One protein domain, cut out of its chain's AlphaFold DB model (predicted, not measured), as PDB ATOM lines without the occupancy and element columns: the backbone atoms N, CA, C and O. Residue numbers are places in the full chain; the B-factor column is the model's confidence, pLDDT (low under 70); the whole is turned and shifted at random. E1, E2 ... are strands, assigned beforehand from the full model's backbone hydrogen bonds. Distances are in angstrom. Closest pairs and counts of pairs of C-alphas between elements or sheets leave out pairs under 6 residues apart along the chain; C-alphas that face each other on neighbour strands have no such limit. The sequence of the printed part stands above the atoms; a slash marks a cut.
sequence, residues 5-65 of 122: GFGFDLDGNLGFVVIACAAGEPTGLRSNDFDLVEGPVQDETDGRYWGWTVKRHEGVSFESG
ATOM      1  N   GLY A   5       7.011   5.231 153.267       86.25
ATOM      2  CA  GLY A   5       7.270   5.522 151.859       86.25
ATOM      3  C   GLY A   5       7.938   4.364 151.119       86.25
ATOM      4  O   GLY A   5       8.567   3.508 151.735       86.25
ATOM      5  N   PHE A   6       7.805   4.351 149.795       86.06
ATOM      6  CA  PHE A   6       8.372   3.355 148.885       86.06
ATOM      7  C   PHE A   6       8.864   4.032 147.608       86.06
ATOM      8  O   PHE A   6       8.375   5.104 147.245       86.06
ATOM      9  N   GLY A   7       9.794   3.387 146.910       88.00
ATOM     10  CA  GLY A   7      10.303   3.874 145.636       88.00
ATOM     11  C   GLY A   7      10.300   2.829 144.526       88.00
ATOM     12  O   GLY A   7      10.359   1.623 144.778       88.00
ATOM     13  N   PHE A   8      10.251   3.318 143.292       85.88
ATOM     14  CA  PHE A   8      10.327   2.544 142.059       85.88
ATOM     15  C   PHE A   8      11.356   3.184 141.136       85.88
ATOM     16  O   PHE A   8      11.350   4.401 140.939       85.88
ATOM     17  N   ASP A   9      12.213   2.366 140.537       87.00
ATOM     18  CA  ASP A   9      13.108   2.810 139.478       87.00
ATOM     19  C   ASP A   9      12.366   2.766 138.128       87.00
ATOM     20  O   ASP A   9      11.757   1.756 137.777       87.00
ATOM     21  N   LEU A  10      12.400   3.871 137.381       86.62
ATOM     22  CA  LEU A  10      11.884   3.988 136.013       86.62
ATOM     23  C   LEU A  10      13.052   4.198 135.033       86.62
ATOM     24  O   LEU A  10      14.184   4.447 135.444       86.62
ATOM     25  N   ASP A  11      12.813   4.128 133.728       84.31
ATOM     26  CA  ASP A  11      13.865   4.376 132.737       84.31
ATOM     27  C   ASP A  11      14.451   5.804 132.814       84.31
ATOM     28  O   ASP A  11      13.808   6.755 133.259       84.31
ATOM     29  N   GLY A  12      15.700   5.969 132.365       85.06
ATOM     30  CA  GLY A  12      16.308   7.295 132.173       85.06
ATOM     31  C   GLY A  12      16.539   8.111 133.455       85.06
ATOM     32  O   GLY A  12      16.349   9.326 133.443       85.06
ATOM     33  N   ASN A  13      16.944   7.464 134.554       88.50
ATOM     34  CA  ASN A  13      17.103   8.048 135.898       88.50
ATOM     35  C   ASN A  13      15.805   8.587 136.515       88.50
ATOM     36  O   ASN A  13      15.838   9.200 137.578       88.50
ATOM     37  N   LEU A  14      14.644   8.346 135.910       90.62
ATOM     38  CA  LEU A  14      13.376   8.664 136.554       90.62
ATOM     39  C   LEU A  14      13.052   7.624 137.617       90.62
ATOM     40  O   LEU A  14      13.535   6.494 137.578       90.62
ATOM     41  N   GLY A  15      12.245   8.005 138.586       90.12
ATOM     42  CA  GLY A  15      11.704   7.117 139.592       90.12
ATOM     43  C   GLY A  15      10.322   7.577 140.015       90.12
ATOM     44  O   GLY A  15       9.889   8.680 139.680       90.12
ATOM     45  N   PHE A  16       9.639   6.729 140.766       88.94
ATOM     46  CA  PHE A  16       8.363   7.065 141.377       88.94
ATOM     47  C   PHE A  16       8.466   6.848 142.880       88.94
ATOM     48  O   PHE A  16       8.954   5.808 143.316       88.94
ATOM     49  N   VAL A  17       8.042   7.825 143.672       90.81
ATOM     50  CA  VAL A  17       8.008   7.731 145.135       90.81
ATOM     51  C   VAL A  17       6.558   7.716 145.571       90.81
ATOM     52  O   VAL A  17       5.787   8.568 145.146       90.81
ATOM     53  N   VAL A  18       6.196   6.768 146.431       88.81
ATOM     54  CA  VAL A  18       4.857   6.659 147.013       88.81
ATOM     55  C   VAL A  18       4.955   6.812 148.517       88.81
ATOM     56  O   VAL A  18       5.752   6.126 149.148       88.81
ATOM     57  N   ILE A  19       4.131   7.677 149.100       87.81
ATOM     58  CA  ILE A  19       4.046   7.899 150.545       87.81
ATOM     59  C   ILE A  19       2.622   7.609 151.003       87.81
ATOM     60  O   ILE A  19       1.660   8.167 150.480       87.81
ATOM     61  N   ALA A  20       2.499   6.740 152.001       86.25
ATOM     62  CA  ALA A  20       1.255   6.457 152.693       86.25
ATOM     63  C   ALA A  20       1.063   7.466 153.834       86.25
ATOM     64  O   ALA A  20       1.799   7.457 154.821       86.25
ATOM     65  N   CYS A  21       0.061   8.324 153.693       83.94
ATOM     66  CA  CYS A  21      -0.282   9.399 154.604       83.94
ATOM     67  C   CYS A  21      -1.808   9.469 154.789       83.94
ATOM     68  O   CYS A  21      -2.519  10.101 154.010       83.94
ATOM     69  N   ALA A  22      -2.348   8.830 155.834       80.00
ATOM     70  CA  ALA A  22      -3.796   8.860 156.082       80.00
ATOM     71  C   ALA A  22      -4.319  10.214 156.587       80.00
ATOM     72  O   ALA A  22      -5.521  10.460 156.550       80.00
ATOM     73  N   ALA A  23      -3.432  11.095 157.053       81.38
ATOM     74  CA  ALA A  23      -3.794  12.429 157.525       81.38
ATOM     75  C   ALA A  23      -4.035  13.446 156.389       81.38
ATOM     76  O   ALA A  23      -4.393  14.587 156.678       81.38
ATOM     77  N   GLY A  24      -3.840  13.051 155.127       81.00
ATOM     78  CA  GLY A  24      -3.967  13.911 153.949       81.00
ATOM     79  C   GLY A  24      -2.656  14.034 153.176       81.00
ATOM     80  O   GLY A  24      -1.743  13.235 153.369       81.00
ATOM     81  N   GLU A  25      -2.574  15.034 152.298       84.94
ATOM     82  CA  GLU A  25      -1.393  15.273 151.462       84.94
ATOM     83  C   GLU A  25      -0.139  15.488 152.327       84.94
ATOM     84  O   GLU A  25      -0.131  16.377 153.191       84.94
ATOM     85  N   PRO A  26       0.931  14.698 152.136       87.50
ATOM     86  CA  PRO A  26       2.172  14.930 152.843       87.50
ATOM     87  C   PRO A  26       2.884  16.153 152.264       87.50
ATOM     88  O   PRO A  26       2.887  16.417 151.063       87.50
ATOM     89  N   THR A  27       3.548  16.888 153.143       89.56
ATOM     90  CA  THR A  27       4.215  18.146 152.806       89.56
ATOM     91  C   THR A  27       5.715  18.049 153.044       89.56
ATOM     92  O   THR A  27       6.197  17.194 153.786       89.56
ATOM     93  N   GLY A  28       6.483  18.930 152.397       89.44
ATOM     94  CA  GLY A  28       7.920  19.054 152.653       89.44
ATOM     95  C   GLY A  28       8.759  17.840 152.244       89.44
ATOM     96  O   GLY A  28       9.835  17.660 152.808       89.44
ATOM     97  N   LEU A  29       8.288  17.028 151.286       90.56
ATOM     98  CA  LEU A  29       9.060  15.908 150.750       90.56
ATOM     99  C   LEU A  29      10.396  16.401 150.175       90.56
ATOM    100  O   LEU A  29      10.416  17.236 149.268       90.56
ATOM    101  N   ARG A  30      11.511  15.894 150.706       92.56
ATOM    102  CA  ARG A  30      12.873  16.187 150.240       92.56
ATOM    103  C   ARG A  30      13.777  14.970 150.384       92.56
ATOM    104  O   ARG A  30      13.625  14.185 151.315       92.56
ATOM    105  N   SER A  31      14.758  14.858 149.498       92.75
ATOM    106  CA  SER A  31      15.808  13.843 149.537       92.75
ATOM    107  C   SER A  31      17.127  14.449 149.058       92.75
ATOM    108  O   SER A  31      17.127  15.480 148.391       92.75
ATOM    109  N   ASN A  32      18.243  13.820 149.424       93.50
ATOM    110  CA  ASN A  32      19.557  14.115 148.853       93.50
ATOM    111  C   ASN A  32      19.893  13.188 147.668       93.50
ATOM    112  O   ASN A  32      20.928  13.363 147.041       93.50
ATOM    113  N   ASP A  33      19.043  12.198 147.390       92.94
ATOM    114  CA  ASP A  33      19.289  11.138 146.408       92.94
ATOM    115  C   ASP A  33      18.482  11.346 145.107       92.94
ATOM    116  O   ASP A  33      18.731  10.698 144.087       92.94
ATOM    117  N   PHE A  34      17.479  12.227 145.133       94.38
ATOM    118  CA  PHE A  34      16.634  12.552 143.986       94.38
ATOM    119  C   PHE A  34      16.022  13.951 144.101       94.38
ATOM    120  O   PHE A  34      15.842  14.485 145.196       94.38
ATOM    121  N   ASP A  35      15.605  14.487 142.957       95.19
ATOM    122  CA  ASP A  35      14.825  15.718 142.839       95.19
ATOM    123  C   ASP A  35      13.365  15.409 142.486       95.19
ATOM    124  O   ASP A  35      13.083  14.510 141.693       95.19
ATOM    125  N   LEU A  36      12.422  16.170 143.043       93.50
ATOM    126  CA  LEU A  36      11.013  16.072 142.654       93.50
ATOM    127  C   LEU A  36      10.808  16.689 141.267       93.50
ATOM    128  O   LEU A  36      11.261  17.804 141.009       93.50
ATOM    129  N   VAL A  37      10.111  15.971 140.391       92.69
ATOM    130  CA  VAL A  37       9.779  16.428 139.033       92.69
ATOM    131  C   VAL A  37       8.300  16.782 138.940       92.69
ATOM    132  O   VAL A  37       7.961  17.858 138.458       92.69
ATOM    133  N   GLU A  38       7.430  15.890 139.414       87.25
ATOM    134  CA  GLU A  38       5.974  16.033 139.327       87.25
ATOM    135  C   GLU A  38       5.287  15.424 140.560       87.25
ATOM    136  O   GLU A  38       5.841  14.535 141.210       87.25
ATOM    137  N   GLY A  39       4.075  15.890 140.858       86.75
ATOM    138  CA  GLY A  39       3.255  15.488 142.001       86.75
ATOM    139  C   GLY A  39       3.129  16.600 143.055       86.75
ATOM    140  O   GLY A  39       3.681  17.689 142.869       86.75
ATOM    141  N   PRO A  40       2.437  16.346 144.179       86.00
ATOM    142  CA  PRO A  40       1.768  15.090 144.526       86.00
ATOM    143  C   PRO A  40       0.588  14.737 143.618       86.00
ATOM    144  O   PRO A  40      -0.187  15.604 143.228       86.00
ATOM    145  N   VAL A  41       0.416  13.445 143.351       84.56
ATOM    146  CA  VAL A  41      -0.828  12.878 142.812       84.56
ATOM    147  C   VAL A  41      -1.404  11.925 143.854       84.56
ATOM    148  O   VAL A  41      -0.691  11.047 144.340       84.56
ATOM    149  N   GLN A  42      -2.670  12.109 144.224       84.75
ATOM    150  CA  GLN A  42      -3.364  11.197 145.132       84.75
ATOM    151  C   GLN A  42      -3.805   9.946 144.372       84.75
ATOM    152  O   GLN A  42      -4.327  10.050 143.264       84.75
ATOM    153  N   ASP A  43      -3.631   8.770 144.969       75.38
ATOM    154  CA  ASP A  43      -4.238   7.556 144.435       75.38
ATOM    155  C   ASP A  43      -5.769   7.629 144.571       75.38
ATOM    156  O   ASP A  43      -6.310   7.860 145.654       75.38
ATOM    157  N   GLU A  44      -6.476   7.437 143.457       71.75
ATOM    158  CA  GLU A  44      -7.937   7.567 143.404       71.75
ATOM    159  C   GLU A  44      -8.676   6.379 144.042       71.75
ATOM    160  O   GLU A  44      -9.863   6.478 144.359       71.75
ATOM    161  N   THR A  45      -7.995   5.245 144.235       71.25
ATOM    162  CA  THR A  45      -8.577   4.027 144.821       71.25
ATOM    163  C   THR A  45      -8.382   3.991 146.337       71.25
ATOM    164  O   THR A  45      -9.233   3.477 147.064       71.25
ATOM    165  N   ASP A  46      -7.278   4.553 146.827       72.88
ATOM    166  CA  ASP A  46      -6.959   4.678 148.242       72.88
ATOM    167  C   ASP A  46      -6.299   6.035 148.516       72.88
ATOM    168  O   ASP A  46      -5.086   6.212 148.392       72.88
ATOM    169  N   GLY A  47      -7.113   6.990 148.978       77.50
ATOM    170  CA  GLY A  47      -6.699   8.372 149.237       77.50
ATOM    171  C   GLY A  47      -5.635   8.556 150.327       77.50
ATOM    172  O   GLY A  47      -5.288   9.691 150.658       77.50
ATOM    173  N   ARG A  48      -5.116   7.470 150.907       81.75
ATOM    174  CA  ARG A  48      -3.953   7.507 151.795       81.75
ATOM    175  C   ARG A  48      -2.642   7.520 151.022       81.75
ATOM    176  O   ARG A  48      -1.635   7.888 151.612       81.75
ATOM    177  N   TYR A  49      -2.608   7.102 149.759       84.12
ATOM    178  CA  TYR A  49      -1.367   7.061 148.993       84.12
ATOM    179  C   TYR A  49      -1.206   8.298 148.126       84.12
ATOM    180  O   TYR A  49      -2.126   8.740 147.444       84.12
ATOM    181  N   TRP A  50       0.011   8.823 148.149       88.38
ATOM    182  CA  TRP A  50       0.416   9.994 147.395       88.38
ATOM    183  C   TRP A  50       1.684   9.666 146.622       88.38
ATOM    184  O   TRP A  50       2.591   9.042 147.173       88.38
ATOM    185  N   GLY A  51       1.731  10.048 145.351       88.69
ATOM    186  CA  GLY A  51       2.811   9.732 144.426       88.69
ATOM    187  C   GLY A  51       3.537  10.968 143.903       88.69
ATOM    188  O   GLY A  51       2.912  11.999 143.652       88.69
ATOM    189  N   TRP A  52       4.845  10.840 143.683       92.56
ATOM    190  CA  TRP A  52       5.674  11.814 142.970       92.56
ATOM    191  C   TRP A  52       6.504  11.121 141.909       92.56
ATOM    192  O   TRP A  52       7.145  10.101 142.174       92.56
ATOM    193  N   THR A  53       6.592  11.752 140.746       91.25
ATOM    194  CA  THR A  53       7.649  11.446 139.789       91.25
ATOM    195  C   THR A  53       8.904  12.182 140.228       91.25
ATOM    196  O   THR A  53       8.882  13.391 140.474       91.25
ATOM    197  N   VAL A  54      10.011  11.456 140.325       94.50
ATOM    198  CA  VAL A  54      11.297  11.987 140.774       94.50
ATOM    199  C   VAL A  54      12.380  11.717 139.746       94.50
ATOM    200  O   VAL A  54      12.312  10.756 138.980       94.50
ATOM    201  N   LYS A  55      13.408  12.553 139.739       94.75
ATOM    202  CA  LYS A  55      14.636  12.325 138.993       94.75
ATOM    203  C   LYS A  55      15.716  11.907 139.977       94.75
ATOM    204  O   LYS A  55      16.178  12.717 140.774       94.75
ATOM    205  N   ARG A  56      16.102  10.639 139.919       94.06
ATOM    206  CA  ARG A  56      17.198  10.074 140.704       94.06
ATOM    207  C   ARG A  56      18.516  10.711 140.276       94.06
ATOM    208  O   ARG A  56      18.734  10.984 139.089       94.06
ATOM    209  N   HIS A  57      19.390  10.954 141.244       94.62
ATOM    210  CA  HIS A  57      20.769  11.342 140.964       94.62
ATOM    211  C   HIS A  57      21.545  10.165 140.365       94.62
ATOM    212  O   HIS A  57      21.100   9.017 140.377       94.62
ATOM    213  N   GLU A  58      22.701  10.458 139.776       90.81
ATOM    214  CA  GLU A  58      23.509   9.440 139.109       90.81
ATOM    215  C   GLU A  58      23.923   8.325 140.084       90.81
ATOM    216  O   GLU A  58      24.408   8.588 141.182       90.81
ATOM    217  N   GLY A  59      23.716   7.067 139.679       87.75
ATOM    218  CA  GLY A  59      24.051   5.892 140.488       87.75
ATOM    219  C   GLY A  59      23.064   5.576 141.618       87.75
ATOM    220  O   GLY A  59      23.237   4.565 142.296       87.75
ATOM    221  N   VAL A  60      22.018   6.387 141.804       91.06
ATOM    222  CA  VAL A  60      20.965   6.131 142.790       91.06
ATOM    223  C   VAL A  60      19.920   5.173 142.219       91.06
ATOM    224  O   VAL A  60      19.416   5.352 141.111       91.06
ATOM    225  N   SER A  61      19.548   4.173 143.017       88.25
ATOM    226  CA  SER A  61      18.453   3.250 142.720       88.25
ATOM    227  C   SER A  61      17.693   2.907 143.995       88.25
ATOM    228  O   SER A  61      18.296   2.669 145.044       88.25
ATOM    229  N   PHE A  62      16.367   2.850 143.905       85.38
ATOM    230  CA  PHE A  62      15.523   2.413 145.013       85.38
ATOM    231  C   PHE A  62      15.736   0.933 145.347       85.38
ATOM    232  O   PHE A  62      15.642   0.563 146.516       85.38
ATOM    233  N   GLU A  63      16.119   0.094 144.376       84.12
ATOM    234  CA  GLU A  63      16.485  -1.312 144.617       84.12
ATOM    235  C   GLU A  63      17.667  -1.483 145.578       84.12
ATOM    236  O   GLU A  63      17.735  -2.477 146.301       84.12
ATOM    237  N   SER A  64      18.562  -0.492 145.668       83.56
ATOM    238  CA  SER A  64      19.637  -0.487 146.667       83.56
ATOM    239  C   SER A  64      19.105  -0.481 148.105       83.56
ATOM    240  O   SER A  64      19.835  -0.860 149.023       83.56
ATOM    241  N   GLY A  65      17.880   0.006 148.322       80.06
ATOM    242  CA  GLY A  65      17.295   0.193 149.645       80.06
ATOM    243  C   GLY A  65      18.001   1.252 150.495       80.06
ATOM    244  O   GLY A  65      17.734   1.326 151.685       80.06
TER     245      GLY A  65
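Overview. This is residues 5 to 65 of the 122 residues of an uncharacterized protein of Amycolatopsis sp. AA4 (UniProt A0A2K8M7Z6). A single strongly twisted sheet of four antiparallel strands, in the order E1, E2, E5, E4, makes the body, and E3 lies off the sheet near the E4 edge. Residues 57 to 65, after E5, fold back toward E1. The printed part has 61 residues, with no named helix and the strands E1 to E5 in that order along the chain; the class is all strand. It is compact, with a radius of gyration of the C-alphas of 11.5 A, yet elongated, spanning 33 by 21 by 20 A.

Along the chain. E1, residues 5 to 9, begins at C-alpha 5 (7.270, 5.522, 151.859) and is 14.0 A long. E2, residues 14 to 20, is 20.3 A long. E3, residues 27 to 31, is 12.8 A long. E4, residues 34 to 42, is 20.1 A long and bends by 71 degrees at residue 37. E5, residues 49 to 56, is 20.6 A long, bends by 51 degrees at residue 53 and ends at C-alpha 56 (17.198, 10.074, 140.704).

Arrangement. E1, an edge strand, forms a hairpin with E2, at 161 degrees, with N 6 and O 18 2.8 A apart, within hydrogen-bond range. E2 and E5 are antiparallel at 153 degrees, with N 17 and O 52 at 2.9 A. E4, the other edge strand, forms a hairpin with E5, at 158 degrees, with N 51 and O 41 at 2.8 A. E3 pairs with no named strand; its closest C-alpha pair with E4 is Arg 30 and Leu 36, 7.8 A. E3 is apart from E1, E2 and E5.

Size, cuts and confidence. The two C-alphas farthest apart, those of Ala 23 and Gly 59, are 33.3 A apart. The printed part has no cut and no long link between named strands. The mean pLDDT of the printed part is 87.1, and no printed residue is under 70.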